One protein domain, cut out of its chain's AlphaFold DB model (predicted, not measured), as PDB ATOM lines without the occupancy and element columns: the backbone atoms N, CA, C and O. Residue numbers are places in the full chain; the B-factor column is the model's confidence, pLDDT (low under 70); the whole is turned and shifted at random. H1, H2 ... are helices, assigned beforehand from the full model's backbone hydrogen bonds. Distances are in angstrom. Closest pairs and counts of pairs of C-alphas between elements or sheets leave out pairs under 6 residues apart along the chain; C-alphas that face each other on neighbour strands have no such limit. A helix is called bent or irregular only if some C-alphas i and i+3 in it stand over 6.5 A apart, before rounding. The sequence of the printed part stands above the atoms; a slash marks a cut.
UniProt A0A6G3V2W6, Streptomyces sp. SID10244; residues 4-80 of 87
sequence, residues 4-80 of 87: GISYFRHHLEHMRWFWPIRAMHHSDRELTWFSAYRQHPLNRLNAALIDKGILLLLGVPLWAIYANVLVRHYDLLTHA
ATOM      1  N   GLY A   4     104.386  52.362  60.396       89.62
ATOM      2  CA  GLY A   4     105.336  51.414  59.811       89.62
ATOM      3  C   GLY A   4     106.207  51.990  58.683       89.62
ATOM      4  O   GLY A   4     107.413  51.753  58.672       89.62
ATOM      5  N   ILE A   5     105.641  52.778  57.759       92.31
ATOM      6  CA  ILE A   5     106.400  53.401  56.655       92.31
ATOM      7  C   ILE A   5     107.386  54.427  57.213       92.31
ATOM      8  O   ILE A   5     108.570  54.406  56.871       92.31
ATOM      9  N   SER A   6     106.905  55.310  58.094       89.88
ATOM     10  CA  SER A   6     107.746  56.368  58.654       89.88
ATOM     11  C   SER A   6     108.839  55.791  59.558       89.88
ATOM     12  O   SER A   6     109.973  56.266  59.507       89.88
ATOM     13  N   TYR A   7     108.533  54.728  60.312       91.75
ATOM     14  CA  TYR A   7     109.505  53.968  61.101       91.75
ATOM     15  C   TYR A   7     110.581  53.331  60.219       91.75
ATOM     16  O   TYR A   7     111.774  53.512  60.467       91.75
ATOM     17  N   PHE A   8     110.187  52.631  59.152       94.50
ATOM     18  CA  PHE A   8     111.138  52.003  58.238       94.50
ATOM     19  C   PHE A   8     112.071  53.035  57.593       94.50
ATOM     20  O   PHE A   8     113.291  52.875  57.621       94.50
ATOM     21  N   ARG A   9     111.519  54.141  57.078       94.94
ATOM     22  CA  ARG A   9     112.313  55.255  56.546       94.94
ATOM     23  C   ARG A   9     113.272  55.815  57.598       94.94
ATOM     24  O   ARG A   9     114.439  56.046  57.300       94.94
ATOM     25  N   HIS A  10     112.796  56.044  58.820       94.44
ATOM     26  CA  HIS A  10     113.618  56.566  59.915       94.44
ATOM     27  C   HIS A  10     114.784  55.628  60.248       94.44
ATOM     28  O   HIS A  10     115.905  56.107  60.438       94.44
ATOM     29  N   HIS A  11     114.551  54.314  60.231       94.94
ATOM     30  CA  HIS A  11     115.597  53.307  60.378       94.94
ATOM     31  C   HIS A  11     116.622  53.369  59.231       94.94
ATOM     32  O   HIS A  11     117.823  53.408  59.491       94.94
ATOM     33  N   LEU A  12     116.174  53.464  57.971       95.38
ATOM     34  CA  LEU A  12     117.070  53.640  56.816       95.38
ATOM     35  C   LEU A  12     117.937  54.895  56.942       95.38
ATOM     36  O   LEU A  12     119.125  54.873  56.629       95.38
ATOM     37  N   GLU A  13     117.364  55.991  57.431       96.12
ATOM     38  CA  GLU A  13     118.083  57.252  57.582       96.12
ATOM     39  C   GLU A  13     119.153  57.223  58.688       96.12
ATOM     40  O   GLU A  13     120.031  58.085  58.711       96.12
ATOM     41  N   HIS A  14     119.116  56.222  59.574       96.94
ATOM     42  CA  HIS A  14     120.172  55.945  60.552       96.94
ATOM     43  C   HIS A  14     121.289  55.049  60.002       96.94
ATOM     44  O   HIS A  14     122.294  54.828  60.678       96.94
ATOM     45  N   MET A  15     121.159  54.540  58.776       97.06
ATOM     46  CA  MET A  15     122.216  53.762  58.135       97.06
ATOM     47  C   MET A  15     123.325  54.669  57.595       97.06
ATOM     48  O   MET A  15     123.096  55.822  57.232       97.06
ATOM     49  N   ARG A  16     124.533  54.109  57.453       97.00
ATOM     50  CA  ARG A  16     125.764  54.818  57.050       97.00
ATOM     51  C   ARG A  16     125.598  55.774  55.860       97.00
ATOM     52  O   ARG A  16     126.191  56.844  55.862       97.00
ATOM     53  N   TRP A  17     124.821  55.384  54.852       94.38
ATOM     54  CA  TRP A  17     124.653  56.151  53.613       94.38
ATOM     55  C   TRP A  17     123.750  57.379  53.764       94.38
ATOM     56  O   TRP A  17     123.963  58.378  53.085       94.38
ATOM     57  N   PHE A  18     122.767  57.320  54.661       95.00
ATOM     58  CA  PHE A  18     121.797  58.396  54.873       95.00
ATOM     59  C   PHE A  18     122.079  59.205  56.142       95.00
ATOM     60  O   PHE A  18     121.609  60.338  56.266       95.00
ATOM     61  N   TRP A  19     122.914  58.674  57.040       96.38
ATOM     62  CA  TRP A  19     123.316  59.339  58.272       96.38
ATOM     63  C   TRP A  19     123.822  60.773  58.066       96.38
ATOM     64  O   TRP A  19     123.368  61.633  58.812       96.38
ATOM     65  N   PRO A  20     124.663  61.111  57.063       95.62
ATOM     66  CA  PRO A  20     125.123  62.494  56.895       95.62
ATOM     67  C   PRO A  20     123.980  63.509  56.732       95.62
ATOM     68  O   PRO A  20     124.082  64.641  57.197       95.62
ATOM     69  N   ILE A  21     122.867  63.093  56.120       95.12
ATOM     70  CA  ILE A  21     121.673  63.924  55.914       95.12
ATOM     71  C   ILE A  21     120.844  64.013  57.206       95.12
ATOM     72  O   ILE A  21     120.283  65.066  57.520       95.12
ATOM     73  N   ARG A  22     120.774  62.921  57.974       96.00
ATOM     74  CA  ARG A  22     120.006  62.842  59.223       96.00
ATOM     75  C   ARG A  22     120.747  63.400  60.442       96.00
ATOM     76  O   ARG A  22     120.097  63.898  61.356       96.00
ATOM     77  N   ALA A  23     122.076  63.404  60.449       95.31
ATOM     78  CA  ALA A  23     122.900  63.829  61.579       95.31
ATOM     79  C   ALA A  23     122.585  65.264  62.036       95.31
ATOM     80  O   ALA A  23     122.578  65.535  63.231       95.31
ATOM     81  N   MET A  24     122.234  66.164  61.105       92.50
ATOM     82  CA  MET A  24     121.803  67.532  61.429       92.50
ATOM     83  C   MET A  24     120.597  67.559  62.378       92.50
ATOM     84  O   MET A  24     120.540  68.401  63.271       92.50
ATOM     85  N   HIS A  25     119.653  66.636  62.206       93.62
ATOM     86  CA  HIS A  25     118.475  66.543  63.061       93.62
ATOM     87  C   HIS A  25     118.813  66.067  64.478       93.62
ATOM     88  O   HIS A  25     118.154  66.464  65.426       93.62
ATOM     89  N   HIS A  26     119.888  65.293  64.634       93.62
ATOM     90  CA  HIS A  26     120.392  64.833  65.931       93.62
ATOM     91  C   HIS A  26     121.504  65.729  66.503       93.62
ATOM     92  O   HIS A  26     122.168  65.345  67.461       93.62
ATOM     93  N   SER A  27     121.745  66.906  65.913       92.88
ATOM     94  CA  SER A  27     122.850  67.793  66.311       92.88
ATOM     95  C   SER A  27     122.497  68.784  67.425       92.88
ATOM     96  O   SER A  27     123.379  69.495  67.914       92.88
ATOM     97  N   ASP A  28     121.223  68.851  67.820       91.31
ATOM     98  CA  ASP A  28     120.768  69.774  68.854       91.31
ATOM     99  C   ASP A  28     121.324  69.401  70.230       91.31
ATOM    100  O   ASP A  28     121.241  68.257  70.669       91.31
ATOM    101  N   ARG A  29     121.891  70.399  70.917       91.94
ATOM    102  CA  ARG A  29     122.366  70.276  72.305       91.94
ATOM    103  C   ARG A  29     121.271  70.556  73.329       91.94
ATOM    104  O   ARG A  29     121.346  70.065  74.448       91.94
ATOM    105  N   GLU A  30     120.279  71.344  72.937       91.25
ATOM    106  CA  GLU A  30     119.121  71.705  73.745       91.25
ATOM    107  C   GLU A  30     117.869  71.443  72.917       91.25
ATOM    108  O   GLU A  30     117.766  71.889  71.771       91.25
ATOM    109  N   LEU A  31     116.934  70.688  73.490       89.88
ATOM    110  CA  LEU A  31     115.693  70.341  72.820       89.88
ATOM    111  C   LEU A  31     114.708  71.502  72.949       89.88
ATOM    112  O   LEU A  31     114.431  71.980  74.048       89.88
ATOM    113  N   THR A  32     114.165  71.949  71.823       90.62
ATOM    114  CA  THR A  32     113.083  72.936  71.785       90.62
ATOM    115  C   THR A  32     112.066  72.530  70.729       90.62
ATOM    116  O   THR A  32     112.335  71.683  69.883       90.62
ATOM    117  N   TRP A  33     110.918  73.201  70.689       89.06
ATOM    118  CA  TRP A  33     109.887  72.955  69.678       89.06
ATOM    119  C   TRP A  33     110.436  73.102  68.247       89.06
ATOM    120  O   TRP A  33     109.988  72.426  67.323       89.06
ATOM    121  N   PHE A  34     111.452  73.952  68.056       88.69
ATOM    122  CA  PHE A  34     112.106  74.159  66.765       88.69
ATOM    123  C   PHE A  34     113.025  73.007  66.346       88.69
ATOM    124  O   PHE A  34     113.292  72.864  65.151       88.69
ATOM    125  N   SER A  35     113.454  72.153  67.278       91.12
ATOM    126  CA  SER A  35     114.257  70.960  66.987       91.12
ATOM    127  C   SER A  35     113.541  70.007  66.025       91.12
ATOM    128  O   SER A  35     114.168  69.464  65.111       91.12
ATOM    129  N   ALA A  36     112.207  69.912  66.113       89.56
ATOM    130  CA  ALA A  36     111.383  69.157  65.162       89.56
ATOM    131  C   ALA A  36     111.566  69.647  63.708       89.56
ATOM    132  O   ALA A  36     111.490  68.877  62.745       89.56
ATOM    133  N   TYR A  37     111.861  70.938  63.529       89.25
ATOM    134  CA  TYR A  37     112.064  71.565  62.226       89.25
ATOM    135  C   TYR A  37     113.533  71.672  61.805       89.25
ATOM    136  O   TYR A  37     113.810  72.074  60.669       89.25
ATOM    137  N   ARG A  38     114.488  71.294  62.654       91.44
ATOM    138  CA  ARG A  38     115.906  71.313  62.298       91.44
ATOM    139  C   ARG A  38     116.258  70.059  61.509       91.44
ATOM    140  O   ARG A  38     116.740  69.068  62.040       91.44
ATOM    141  N   GLN A  39     115.979  70.083  60.214       93.19
ATOM    142  CA  GLN A  39     116.218  68.952  59.323       93.19
ATOM    143  C   GLN A  39     116.907  69.416  58.049       93.19
ATOM    144  O   GLN A  39     116.582  70.474  57.507       93.19
ATOM    145  N   HIS A  40     117.815  68.589  57.532       95.06
ATOM    146  CA  HIS A  40     118.408  68.826  56.225       95.06
ATOM    147  C   HIS A  40     117.310  68.824  55.137       95.06
ATOM    148  O   HIS A  40     116.420  67.966  55.188       95.06
ATOM    149  N   PRO A  41     117.350  69.713  54.123       94.44
ATOM    150  CA  PRO A  41     116.323  69.769  53.078       94.44
ATOM    151  C   PRO A  41     116.092  68.429  52.367       94.44
ATOM    152  O   PRO A  41     114.948  68.029  52.152       94.44
ATOM    153  N   LEU A  42     117.167  67.681  52.088       95.25
ATOM    154  CA  LEU A  42     117.062  66.337  51.503       95.25
ATOM    155  C   LEU A  42     116.347  65.339  52.421       95.25
ATOM    156  O   LEU A  42     115.654  64.463  51.922       95.25
ATOM    157  N   ASN A  43     116.453  65.488  53.743       93.81
ATOM    158  CA  ASN A  43     115.735  64.639  54.694       93.81
ATOM    159  C   ASN A  43     114.220  64.861  54.577       93.81
ATOM    160  O   ASN A  43     113.439  63.913  54.544       93.81
ATOM    161  N   ARG A  44     113.799  66.128  54.442       92.00
ATOM    162  CA  ARG A  44     112.389  66.482  54.224       92.00
ATOM    163  C   ARG A  44     111.869  66.004  52.879       92.00
ATOM    164  O   ARG A  44     110.746  65.512  52.808       92.00
ATOM    165  N   LEU A  45     112.679  66.139  51.831       94.06
ATOM    166  CA  LEU A  45     112.332  65.636  50.508       94.06
ATOM    167  C   LEU A  45     112.176  64.111  50.527       94.06
ATOM    168  O   LEU A  45     111.169  63.605  50.044       94.06
ATOM    169  N   ASN A  46     113.115  63.395  51.149       92.56
ATOM    170  CA  ASN A  46     113.062  61.942  51.303       92.56
ATOM    171  C   ASN A  46     111.798  61.494  52.052       92.56
ATOM    172  O   ASN A  46     111.070  60.624  51.578       92.56
ATOM    173  N   ALA A  47     111.482  62.149  53.172       91.62
ATOM    174  CA  ALA A  47     110.251  61.902  53.918       91.62
ATOM    175  C   ALA A  47     108.992  62.164  53.082       91.62
ATOM    176  O   ALA A  47     108.064  61.363  53.104       91.62
ATOM    177  N   ALA A  48     108.955  63.254  52.312       91.50
ATOM    178  CA  ALA A  48     107.817  63.549  51.452       91.50
ATOM    179  C   ALA A  48     107.652  62.510  50.333       91.50
ATOM    180  O   ALA A  48     106.530  62.068  50.098       91.50
ATOM    181  N   LEU A  49     108.740  62.118  49.663       93.50
ATOM    182  CA  LEU A  49     108.707  61.165  48.554       93.50
ATOM    183  C   LEU A  49     108.329  59.759  49.019       93.50
ATOM    184  O   LEU A  49     107.456  59.147  48.417       93.50
ATOM    185  N   ILE A  50     108.941  59.261  50.093       93.75
ATOM    186  CA  ILE A  50     108.684  57.904  50.586       93.75
ATOM    187  C   ILE A  50     107.310  57.833  51.251       93.75
ATOM    188  O   ILE A  50     106.470  57.042  50.826       93.75
ATOM    189  N   ASP A  51     107.044  58.679  52.252       92.88
ATOM    190  CA  ASP A  51     105.820  58.557  53.043       92.88
ATOM    191  C   ASP A  51     104.584  58.850  52.172       92.88
ATOM    192  O   ASP A  51     103.633  58.071  52.172       92.88
ATOM    193  N   LYS A  52     104.589  59.934  51.378       92.62
ATOM    194  CA  LYS A  52     103.440  60.263  50.513       92.62
ATOM    195  C   LYS A  52     103.404  59.397  49.261       92.62
ATOM    196  O   LYS A  52     102.318  59.008  48.850       92.62
ATOM    197  N   GLY A  53     104.556  59.088  48.663       94.06
ATOM    198  CA  GLY A  53     104.625  58.262  47.458       94.06
ATOM    199  C   GLY A  53     104.067  56.865  47.692       94.06
ATOM    200  O   GLY A  53     103.241  56.414  46.908       94.06
ATOM    201  N   ILE A  54     104.416  56.216  48.807       94.38
ATOM    202  CA  ILE A  54     103.855  54.898  49.134       94.38
ATOM    203  C   ILE A  54     102.347  54.994  49.396       94.38
ATOM    204  O   ILE A  54     101.597  54.176  48.877       94.38
ATOM    205  N   LEU A  55     101.873  56.002  50.137       93.44
ATOM    206  CA  LEU A  55     100.430  56.188  50.355       93.44
ATOM    207  C   LEU A  55      99.670  56.400  49.037       93.44
ATOM    208  O   LEU A  55      98.597  55.830  48.854       93.44
ATOM    209  N   LEU A  56     100.236  57.168  48.103       94.81
ATOM    210  CA  LEU A  56      99.669  57.361  46.767       94.81
ATOM    211  C   LEU A  56      99.647  56.059  45.959       94.81
ATOM    212  O   LEU A  56      98.631  55.755  45.340       94.81
ATOM    213  N   LEU A  57     100.726  55.271  45.998       95.81
ATOM    214  CA  LEU A  57     100.792  53.960  45.340       95.81
ATOM    215  C   LEU A  57      99.776  52.964  45.916       95.81
ATOM    216  O   LEU A  57      99.259  52.127  45.183       95.81
ATOM    217  N   LEU A  58      99.453  53.079  47.205       95.25
ATOM    218  CA  LEU A  58      98.399  52.305  47.870       95.25
ATOM    219  C   LEU A  58      96.981  52.839  47.590       95.25
ATOM    220  O   LEU A  58      96.011  52.287  48.107       95.25
ATOM    221  N   GLY A  59      96.838  53.906  46.797       96.50
ATOM    222  CA  GLY A  59      95.543  54.478  46.428       96.50
ATOM    223  C   GLY A  59      94.898  55.344  47.513       96.50
ATOM    224  O   GLY A  59      93.699  55.615  47.442       96.50
ATOM    225  N   VAL A  60      95.657  55.801  48.517       95.31
ATOM    226  CA  VAL A  60      95.131  56.719  49.537       95.31
ATOM    227  C   VAL A  60      94.770  58.052  48.871       95.31
ATOM    228  O   VAL A  60      95.613  58.647  48.193       95.31
ATOM    229  N   PRO A  61      93.538  58.567  49.055       96.25
ATOM    230  CA  PRO A  61      93.110  59.774  48.369       96.25
ATOM    231  C   PRO A  61      93.890  61.000  48.854       96.25
ATOM    232  O   PRO A  61      94.178  61.149  50.044       96.25
ATOM    233  N   LEU A  62      94.183  61.924  47.931       94.00
ATOM    234  CA  LEU A  62      94.991  63.120  48.203       94.00
ATOM    235  C   LEU A  62      94.475  63.928  49.396       94.00
ATOM    236  O   LEU A  62      95.268  64.356  50.234       94.00
ATOM    237  N   TRP A  63      93.156  64.106  49.508       95.06
ATOM    238  CA  TRP A  63      92.558  64.857  50.612       95.06
ATOM    239  C   TRP A  63      92.888  64.237  51.978       95.06
ATOM    240  O   TRP A  63      93.118  64.980  52.925       95.06
ATOM    241  N   ALA A  64      92.986  62.906  52.082       93.00
ATOM    242  CA  ALA A  64      93.321  62.225  53.332       93.00
ATOM    243  C   ALA A  64      94.804  62.408  53.689       93.00
ATOM    244  O   ALA A  64      95.143  62.621  54.855       93.00
ATOM    245  N   ILE A  65      95.688  62.403  52.684       91.75
ATOM    246  CA  ILE A  65      97.114  62.712  52.863       91.75
ATOM    247  C   ILE A  65      97.279  64.154  53.368       91.75
ATOM    248  O   ILE A  65      98.019  64.386  54.324       91.75
ATOM    249  N   TYR A  66      96.569  65.118  52.774       90.00
ATOM    250  CA  TYR A  66      96.609  66.519  53.208       90.00
ATOM    251  C   TYR A  66      95.971  66.732  54.584       90.00
ATOM    252  O   TYR A  66      96.560  67.415  55.421       90.00
ATOM    253  N   ALA A  67      94.823  66.110  54.859       91.25
ATOM    254  CA  ALA A  67      94.187  66.162  56.172       91.25
ATOM    255  C   ALA A  67      95.130  65.646  57.272       91.25
ATOM    256  O   ALA A  67      95.231  66.263  58.331       91.25
ATOM    257  N   ASN A  68      95.903  64.581  57.010       86.19
ATOM    258  CA  ASN A  68      96.896  64.085  57.965       86.19
ATOM    259  C   ASN A  68      97.972  65.131  58.301       86.19
ATOM    260  O   ASN A  68      98.364  65.238  59.460       86.19
ATOM    261  N   VAL A  69      98.432  65.911  57.317       83.06
ATOM    262  CA  VAL A  69      99.434  66.971  57.536       83.06
ATOM    263  C   VAL A  69      98.898  68.052  58.476       83.06
ATOM    264  O   VAL A  69      99.638  68.528  59.329       83.06
ATOM    265  N   LEU A  70      97.616  68.407  58.368       84.31
ATOM    266  CA  LEU A  70      97.008  69.449  59.201       84.31
ATOM    267  C   LEU A  70      96.850  69.026  60.667       84.31
ATOM    268  O   LEU A  70      96.996  69.846  61.568       84.31
ATOM    269  N   VAL A  71      96.586  67.745  60.925       84.06
ATOM    270  CA  VAL A  71      96.336  67.246  62.289       84.06
ATOM    271  C   VAL A  71      97.637  66.886  63.019       84.06
ATOM    272  O   VAL A  71      97.712  66.923  64.246       84.06
ATOM    273  N   ARG A  72      98.706  66.560  62.287       76.94
ATOM    274  CA  ARG A  72      99.933  65.984  62.852       76.94
ATOM    275  C   ARG A  72     100.937  67.041  63.328       76.94
ATOM    276  O   ARG A  72     102.059  67.112  62.835       76.94
ATOM    277  N   HIS A  73     100.541  67.824  64.326       81.12
ATOM    278  CA  HIS A  73     101.418  68.798  64.996       81.12
ATOM    279  C   HIS A  73     101.851  68.360  66.403       81.12
ATOM    280  O   HIS A  73     102.698  69.003  67.017       81.12
ATOM    281  N   TYR A  74     101.330  67.232  66.897       82.75
ATOM    282  CA  TYR A  74     101.685  66.686  68.210       82.75
ATOM    283  C   TYR A  74     103.163  66.271  68.326       82.75
ATOM    284  O   TYR A  74     103.671  66.169  69.434       82.75
ATOM    285  N   ASP A  75     103.879  66.086  67.212       81.31
ATOM    286  CA  ASP A  75     105.328  65.834  67.222       81.31
ATOM    287  C   ASP A  75     106.130  67.021  67.786       81.31
ATOM    288  O   ASP A  75     107.222  66.852  68.304       81.31
ATOM    289  N   LEU A  76     105.575  68.236  67.793       88.06
ATOM    290  CA  LEU A  76     106.213  69.353  68.497       88.06
ATOM    291  C   LEU A  76     106.247  69.126  70.011       88.06
ATOM    292  O   LEU A  76     107.176  69.573  70.679       88.06
ATOM    293  N   LEU A  77     105.268  68.390  70.545       86.94
ATOM    294  CA  LEU A  77     105.190  68.075  71.970       86.94
ATOM    295  C   LEU A  77     106.272  67.074  72.385       86.94
ATOM    296  O   LEU A  77     106.753  67.141  73.512       86.94
ATOM    297  N   THR A  78     106.722  66.203  71.475       85.81
ATOM    298  CA  THR A  78     107.869  65.308  71.730       85.81
ATOM    299  C   THR A  78     109.192  66.081  71.806       85.81
ATOM    300  O   THR A  78     110.169  65.576  72.352       85.81
ATOM    301  N   HIS A  79     109.204  67.336  71.341       89.75
ATOM    302  CA  HIS A  79     110.340  68.255  71.389       89.75
ATOM    303  C   HIS A  79     110.128  69.418  72.377       89.75
ATOM    304  O   HIS A  79     110.884  70.388  72.378       89.75
ATOM    305  N   ALA A  80     109.107  69.350  73.238       88.56
ATOM    306  CA  ALA A  80     108.746  70.459  74.119       88.56
ATOM    307  C   ALA A  80     109.649  70.620  75.358       88.56
ATOM    308  O   ALA A  80     109.488  71.596  76.086       88.56
TER     309      ALA A  80
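What this domain is: This is residues 4 to 80 of the 87 residues of a protein of Streptomyces sp. SID10244 (UniProt A0A6G3V2W6). The long helix H4 is one side of a loose ring, which turns at one end into H5 and at the other into residues 38 to 40 and H3; the short H6, after H5, meets H3 and closes the ring round an open middle. H1 packs on H4 with a shallow slant, and H2 stands crosswise near the first end of H4. The printed part has 77 residues with six named helices, H1 to H6 in order, and no named strand; the class is all helix. It is only just compact, close to loose, with a radius of gyration of the C-alphas of 13.5 A and spans of 40 by 29 by 20 A.

How they stand to each other: Start at H4, residues 41 to 57, the hub, which touches three other helices. With residues 47 to 51 alone it touches H1, residues 4 to 13, opposite ways at a shallow tilt of 32 degrees, only just short of steep; the closest C-alphas, of Ile 5 and Asp 51, are 6.3 A apart. With residues 42 to 43 alone H4 only just touches H2, residues 19 to 26, with 3 pairs of C-alphas within 8 A, about perpendicular at 78 degrees; the closest C-alphas, Ile 21 and Asn 43, are 6.1 A apart. With residues 52 to 56 alone it only just touches H5, residues 62 to 71, with 3 such pairs, opposite ways at a steep tilt of 48 degrees; the closest C-alphas, Lys 52 and Ile 65, are 7.2 A apart. H1 and H2 only just touch, with 3 pairs, and only at the corner. Look next at H3, residues 33 to 37, and H6, residues 75 to 78: they touch, the closest C-alphas being Trp 33 and Leu 76, 5.3 A apart. H4 and H6 are apart. Every O i to N i+4 pair is within hydrogen-bond range in H1, H4 and H5; H2 has 1 of 4 and 3 of 5 O i to N i+3 pairs, H3 0 of 1 and 1 of 2, and H6 is too short for an i+4 pair.

Where its parts are: Find C-alpha 41 at (116.323, 69.769, 53.078); from there H4 runs 23.5 A to C-alpha 57 at (100.792, 53.960, 45.340). H1 covers 14.2 A, H2 9.9 A, H3 7.9 A, H5 14.7 A and H6 5.2 A, ending at C-alpha 78 at (107.869, 65.308, 71.730). H2 is only just irregular: C-alphas 21 and 24 are 6.6 A apart.

The domain as a whole: The C-alphas of Arg 29 and Gly 59 are the two farthest apart, at 40.5 A. The printed part has no cut and no long link. Residues 67 to 72, of which 67 to 71 belong to H5, stand free. The mean pLDDT of the printed part is 91.9, and no printed residue is under 70.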